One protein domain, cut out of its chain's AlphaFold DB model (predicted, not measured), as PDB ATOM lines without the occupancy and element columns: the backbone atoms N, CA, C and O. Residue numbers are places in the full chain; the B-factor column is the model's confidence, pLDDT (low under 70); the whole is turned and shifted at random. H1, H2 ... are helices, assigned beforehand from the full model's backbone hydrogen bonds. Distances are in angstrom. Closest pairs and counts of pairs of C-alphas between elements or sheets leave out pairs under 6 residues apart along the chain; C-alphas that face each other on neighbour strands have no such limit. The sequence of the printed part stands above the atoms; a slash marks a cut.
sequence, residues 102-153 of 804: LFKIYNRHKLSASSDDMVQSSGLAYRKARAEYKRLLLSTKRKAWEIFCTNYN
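This is residues 102 to 153 of the 804 residues of an uncharacterized protein of Araneus ventricosus (UniProt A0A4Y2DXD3). One long helix, H2, makes the length of a rod, and a short helix, H1, folds back beside one end of it as the short arm of a lopsided helical hairpin. The far part of H2 sticks out alone, with residues 131 to 153 standing free. The printed part has 52 residues with two named helices, H1 then H2, and no named strand; the class is all helix. It is extended, with a radius of gyration of the C-alphas of 17.8 A and spans of 59 by 14 by 7 A.

H2, residues 116 to 150, runs 50.9 A from C-alpha 116 at (6.960, 53.381, 81.312) to C-alpha 150 at (13.355, 2.916, 80.645). H1, residues 102 to 111, begins at C-alpha 102 at (11.175, 39.295, 73.516) and measures 14.3 A.

H2 touches H1 with residues 118 to 129 alone; the closest C-alphas, those of Ser 122 and Tyr 106, are 5.1 A apart. The two form a helical hairpin, at a shallow tilt of 28 degrees, opposite ways. In H1 and H2 every O i to N i+4 pair is within hydrogen-bond range.

The C-alphas farthest apart, those of Ala 113 and Asn 153, are 59.4 A apart. The printed part has no cut, and the link from H1 to H2 is tight. Mean pLDDT of the printed part is 88.7; residue 113 is under 70.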
ATOM      1  N   LEU A 102      11.859  38.431  72.543       92.62
ATOM      2  CA  LEU A 102      11.175  39.295  73.516       92.62
ATOM      3  C   LEU A 102      12.150  40.002  74.468       92.62
ATOM      4  O   LEU A 102      11.932  41.156  74.819       92.62
ATOM      5  N   PHE A 103      13.263  39.357  74.831       92.44
ATOM      6  CA  PHE A 103      14.336  39.992  75.601       92.44
ATOM      7  C   PHE A 103      15.000  41.143  74.831       92.44
ATOM      8  O   PHE A 103      15.237  42.206  75.400       92.44
ATOM      9  N   LYS A 104      15.262  40.963  73.527       92.25
ATOM     10  CA  LYS A 104      15.801  42.029  72.666       92.25
ATOM     11  C   LYS A 104      14.825  43.201  72.511       92.25
ATOM     12  O   LYS A 104      15.287  44.328  72.376       92.25
ATOM     13  N   ILE A 105      13.516  42.941  72.489       88.38
ATOM     14  CA  ILE A 105      12.470  43.978  72.426       88.38
ATOM     15  C   ILE A 105      12.411  44.750  73.751       88.38
ATOM     16  O   ILE A 105      12.531  45.969  73.745       88.38
ATOM     17  N   TYR A 106      12.337  44.048  74.886       89.38
ATOM     18  CA  TYR A 106      12.360  44.659  76.220       89.38
ATOM     19  C   TYR A 106      13.608  45.527  76.450       89.38
ATOM     20  O   TYR A 106      13.496  46.669  76.887       89.38
ATOM     21  N   ASN A 107      14.799  45.028  76.101       88.69
ATOM     22  CA  ASN A 107      16.032  45.808  76.235       88.69
ATOM     23  C   ASN A 107      16.051  47.043  75.332       88.69
ATOM     24  O   ASN A 107      16.579  48.067  75.746       88.69
ATOM     25  N   ARG A 108      15.484  46.964  74.120       87.12
ATOM     26  CA  ARG A 108      15.353  48.131  73.240       87.12
ATOM     27  C   ARG A 108      14.462  49.194  73.875       87.12
ATOM     28  O   ARG A 108      14.933  50.311  74.034       87.12
ATOM     29  N   HIS A 109      13.262  48.829  74.333       85.69
ATOM     30  CA  HIS A 109      12.351  49.761  75.011       85.69
ATOM     31  C   HIS A 109      12.924  50.349  76.299       85.69
ATOM     32  O   HIS A 109      12.602  51.475  76.633       85.69
ATOM     33  N   LYS A 110      13.787  49.614  77.007       84.56
ATOM     34  CA  LYS A 110      14.476  50.112  78.203       84.56
ATOM     35  C   LYS A 110      15.589  51.126  77.888       84.56
ATOM     36  O   LYS A 110      15.931  51.927  78.749       84.56
ATOM     37  N   LEU A 111      16.200  51.039  76.704       82.88
ATOM     38  CA  LEU A 111      17.326  51.887  76.285       82.88
ATOM     39  C   LEU A 111      16.877  53.118  75.491       82.88
ATOM     40  O   LEU A 111      17.483  54.176  75.610       82.88
ATOM     41  N   SER A 112      15.826  52.992  74.685       73.19
ATOM     42  CA  SER A 112      15.110  54.141  74.122       73.19
ATOM     43  C   SER A 112      14.236  54.759  75.211       73.19
ATOM     44  O   SER A 112      13.629  53.992  75.947       73.19
ATOM     45  N   ALA A 113      14.096  56.083  75.292       67.81
ATOM     46  CA  ALA A 113      13.180  56.779  76.212       67.81
ATOM     47  C   ALA A 113      11.680  56.519  75.891       67.81
ATOM     48  O   ALA A 113      10.915  57.438  75.618       67.81
ATOM     49  N   SER A 114      11.279  55.244  75.835       72.44
ATOM     50  CA  SER A 114       9.905  54.768  75.647       72.44
ATOM     51  C   SER A 114       9.088  55.009  76.919       72.44
ATOM     52  O   SER A 114       9.656  55.051  78.007       72.44
ATOM     53  N   SER A 115       7.758  55.110  76.800       78.06
ATOM     54  CA  SER A 115       6.890  55.275  77.973       78.06
ATOM     55  C   SER A 115       7.020  54.101  78.952       78.06
ATOM     56  O   SER A 115       7.225  52.950  78.544       78.06
ATOM     57  N   ASP A 116       6.858  54.386  80.247       76.69
ATOM     58  CA  ASP A 116       6.960  53.381  81.312       76.69
ATOM     59  C   ASP A 116       6.012  52.189  81.083       76.69
ATOM     60  O   ASP A 116       6.399  51.036  81.299       76.69
ATOM     61  N   ASP A 117       4.823  52.426  80.525       80.88
ATOM     62  CA  ASP A 117       3.855  51.378  80.179       80.88
ATOM     63  C   ASP A 117       4.365  50.413  79.093       80.88
ATOM     64  O   ASP A 117       4.145  49.195  79.162       80.88
ATOM     65  N   MET A 118       5.107  50.906  78.093       79.50
ATOM     66  CA  MET A 118       5.704  50.056  77.051       79.50
ATOM     67  C   MET A 118       6.857  49.205  77.599       79.50
ATOM     68  O   MET A 118       7.022  48.034  77.227       79.50
ATOM     69  N   VAL A 119       7.644  49.755  78.525       82.81
ATOM     70  CA  VAL A 119       8.718  49.015  79.202       82.81
ATOM     71  C   VAL A 119       8.132  47.935  80.118       82.81
ATOM     72  O   VAL A 119       8.611  46.794  80.119       82.81
ATOM     73  N   GLN A 120       7.063  48.246  80.856       84.88
ATOM     74  CA  GLN A 120       6.397  47.283  81.733       84.88
ATOM     75  C   GLN A 120       5.712  46.149  80.957       84.88
ATOM     76  O   GLN A 120       5.903  44.976  81.299       84.88
ATOM     77  N   SER A 121       4.971  46.462  79.891       86.38
ATOM     78  CA  SER A 121       4.264  45.471  79.064       86.38
ATOM     79  C   SER A 121       5.223  44.524  78.330       86.38
ATOM     80  O   SER A 121       5.078  43.297  78.417       86.38
ATOM     81  N   SER A 122       6.271  45.055  77.690       86.81
ATOM     82  CA  SER A 122       7.318  44.242  77.049       86.81
ATOM     83  C   SER A 122       8.109  43.404  78.069       86.81
ATOM     84  O   SER A 122       8.423  42.234  77.817       86.81
ATOM     85  N   GLY A 123       8.352  43.945  79.269       87.44
ATOM     86  CA  GLY A 123       8.968  43.230  80.388       87.44
ATOM     87  C   GLY A 123       8.096  42.107  80.961       87.44
ATOM     88  O   GLY A 123       8.612  41.049  81.339       87.44
ATOM     89  N   LEU A 124       6.773  42.288  81.017       91.00
ATOM     90  CA  LEU A 124       5.815  41.252  81.413       91.00
ATOM     91  C   LEU A 124       5.770  40.120  80.375       91.00
ATOM     92  O   LEU A 124       5.869  38.948  80.746       91.00
ATOM     93  N   ALA A 125       5.716  40.458  79.082       89.38
ATOM     94  CA  ALA A 125       5.730  39.491  77.985       89.38
ATOM     95  C   ALA A 125       7.011  38.635  77.978       89.38
ATOM     96  O   ALA A 125       6.938  37.406  77.877       89.38
ATOM     97  N   TYR A 126       8.183  39.254  78.169       93.19
ATOM     98  CA  TYR A 126       9.454  38.537  78.324       93.19
ATOM     99  C   TYR A 126       9.447  37.599  79.541       93.19
ATOM    100  O   TYR A 126       9.797  36.422  79.412       93.19
ATOM    101  N   ARG A 127       9.033  38.084  80.724       93.31
ATOM    102  CA  ARG A 127       8.985  37.265  81.950       93.31
ATOM    103  C   ARG A 127       8.042  36.069  81.800       93.31
ATOM    104  O   ARG A 127       8.426  34.960  82.181       93.31
ATOM    105  N   LYS A 128       6.869  36.265  81.185       94.56
ATOM    106  CA  LYS A 128       5.901  35.199  80.884       94.56
ATOM    107  C   LYS A 128       6.495  34.150  79.942       94.56
ATOM    108  O   LYS A 128       6.547  32.974  80.300       94.56
ATOM    109  N   ALA A 129       7.049  34.569  78.802       92.38
ATOM    110  CA  ALA A 129       7.678  33.652  77.847       92.38
ATOM    111  C   ALA A 129       8.873  32.896  78.458       92.38
ATOM    112  O   ALA A 129       9.069  31.708  78.199       92.38
ATOM    113  N   ARG A 130       9.669  33.553  79.315       94.31
ATOM    114  CA  ARG A 130      10.781  32.914  80.033       94.31
ATOM    115  C   ARG A 130      10.288  31.853  81.018       94.31
ATOM    116  O   ARG A 130      10.915  30.797  81.122       94.31
ATOM    117  N   ALA A 131       9.197  32.117  81.737       93.81
ATOM    118  CA  ALA A 131       8.585  31.150  82.644       93.81
ATOM    119  C   ALA A 131       8.036  29.933  81.880       93.81
ATOM    120  O   ALA A 131       8.325  28.794  82.258       93.81
ATOM    121  N   GLU A 132       7.336  30.163  80.765       93.88
ATOM    122  CA  GLU A 132       6.840  29.113  79.865       93.88
ATOM    123  C   GLU A 132       7.982  28.248  79.316       93.88
ATOM    124  O   GLU A 132       7.939  27.023  79.442       93.88
ATOM    125  N   TYR A 133       9.048  28.873  78.801       94.12
ATOM    126  CA  TYR A 133      10.240  28.168  78.330       94.12
ATOM    127  C   TYR A 133      10.909  27.357  79.445       94.12
ATOM    128  O   TYR A 133      11.258  26.197  79.234       94.12
ATOM    129  N   LYS A 134      11.067  27.921  80.651       94.25
ATOM    130  CA  LYS A 134      11.661  27.203  81.792       94.25
ATOM    131  C   LYS A 134      10.822  25.980  82.175       94.25
ATOM    132  O   LYS A 134      11.391  24.920  82.438       94.25
ATOM    133  N   ARG A 135       9.491  26.106  82.178       94.31
ATOM    134  CA  ARG A 135       8.561  24.995  82.434       94.31
ATOM    135  C   ARG A 135       8.695  23.910  81.365       94.31
ATOM    136  O   ARG A 135       8.880  22.744  81.719       94.31
ATOM    137  N   LEU A 136       8.680  24.298  80.087       94.25
ATOM    138  CA  LEU A 136       8.859  23.381  78.961       94.25
ATOM    139  C   LEU A 136      10.205  22.652  79.067       94.25
ATOM    140  O   LEU A 136      10.223  21.428  79.113       94.25
ATOM    141  N   LEU A 137      11.307  23.382  79.261       93.56
ATOM    142  CA  LEU A 137      12.660  22.839  79.423       93.56
ATOM    143  C   LEU A 137      12.755  21.779  80.521       93.56
ATOM    144  O   LEU A 137      13.347  20.721  80.304       93.56
ATOM    145  N   LEU A 138      12.199  22.051  81.702       93.62
ATOM    146  CA  LEU A 138      12.219  21.099  82.812       93.62
ATOM    147  C   LEU A 138      11.368  19.860  82.509       93.62
ATOM    148  O   LEU A 138      11.797  18.745  82.813       93.62
ATOM    149  N   SER A 139      10.200  20.042  81.884       93.25
ATOM    150  CA  SER A 139       9.318  18.934  81.505       93.25
ATOM    151  C   SER A 139       9.941  18.035  80.429       93.25
ATOM    152  O   SER A 139       9.977  16.817  80.607       93.25
ATOM    153  N   THR A 140      10.533  18.616  79.378       93.25
ATOM    154  CA  THR A 140      11.194  17.884  78.290       93.25
ATOM    155  C   THR A 140      12.428  17.148  78.797       93.25
ATOM    156  O   THR A 140      12.595  15.970  78.497       93.25
ATOM    157  N   LYS A 141      13.256  17.783  79.645       92.12
ATOM    158  CA  LYS A 141      14.389  17.112  80.306       92.12
ATOM    159  C   LYS A 141      13.941  15.897  81.115       92.12
ATOM    160  O   LYS A 141      14.571  14.850  81.036       92.12
ATOM    161  N   ARG A 142      12.868  16.028  81.901       90.06
ATOM    162  CA  ARG A 142      12.364  14.926  82.731       90.06
ATOM    163  C   ARG A 142      11.875  13.759  81.870       90.06
ATOM    164  O   ARG A 142      12.328  12.642  82.096       90.06
ATOM    165  N   LYS A 143      11.029  14.030  80.869       91.38
ATOM    166  CA  LYS A 143      10.489  13.004  79.959       91.38
ATOM    167  C   LYS A 143      11.585  12.322  79.139       91.38
ATOM    168  O   LYS A 143      11.622  11.102  79.052       91.38
ATOM    169  N   ALA A 144      12.525  13.091  78.585       92.19
ATOM    170  CA  ALA A 144      13.651  12.529  77.841       92.19
ATOM    171  C   ALA A 144      14.518  11.617  78.725       92.19
ATOM    172  O   ALA A 144      14.980  10.571  78.272       92.19
ATOM    173  N   TRP A 145      14.738  11.997  79.990       92.94
ATOM    174  CA  TRP A 145      15.511  11.193  80.935       92.94
ATOM    175  C   TRP A 145      14.797   9.889  81.301       92.94
ATOM    176  O   TRP A 145      15.419   8.831  81.311       92.94
ATOM    177  N   GLU A 146      13.491   9.956  81.542       93.25
ATOM    178  CA  GLU A 146      12.637   8.792  81.783       93.25
ATOM    179  C   GLU A 146      12.659   7.803  80.609       93.25
ATOM    180  O   GLU A 146      12.926   6.617  80.812       93.25
ATOM    181  N   ILE A 147      12.471   8.288  79.376       91.44
ATOM    182  CA  ILE A 147      12.536   7.465  78.158       91.44
ATOM    183  C   ILE A 147      13.922   6.828  78.018       91.44
ATOM    184  O   ILE A 147      14.039   5.640  77.711       91.44
ATOM    185  N   PHE A 148      14.984   7.598  78.266       91.88
ATOM    186  CA  PHE A 148      16.353   7.093  78.218       91.88
ATOM    187  C   PHE A 148      16.587   5.979  79.248       91.88
ATOM    188  O   PHE A 148      17.130   4.935  78.899       91.88
ATOM    189  N   CYS A 149      16.166   6.175  80.499       91.62
ATOM    190  CA  CYS A 149      16.326   5.189  81.566       91.62
ATOM    191  C   CYS A 149      15.503   3.918  81.332       91.62
ATOM    192  O   CYS A 149      16.010   2.820  81.559       91.62
ATOM    193  N   THR A 150      14.261   4.054  80.873       91.44
ATOM    194  CA  THR A 150      13.355   2.916  80.645       91.44
ATOM    195  C   THR A 150      13.872   2.005  79.529       91.44
ATOM    196  O   THR A 150      13.812   0.785  79.649       91.44
ATOM    197  N   ASN A 151      14.486   2.589  78.496       90.38
ATOM    198  CA  ASN A 151      15.062   1.857  77.363       90.38
ATOM    199  C   ASN A 151      16.531   1.435  77.566       90.38
ATOM    200  O   ASN A 151      17.172   0.935  76.639       90.38
ATOM    201  N   TYR A 152      17.101   1.651  78.753       88.75
ATOM    202  CA  TYR A 152      18.507   1.365  79.022       88.75
ATOM    203  C   TYR A 152      18.732  -0.106  79.409       88.75
ATOM    204  O   TYR A 152      18.152  -0.606  80.373       88.75
ATOM    205  N   ASN A 153      19.643  -0.784  78.704       87.25
ATOM    206  CA  ASN A 153      19.932  -2.214  78.876       87.25
ATOM    207  C   ASN A 153      21.418  -2.544  79.153       87.25
ATOM    208  O   ASN A 153      21.767  -3.704  79.377       87.25
TER     209      ASN A 153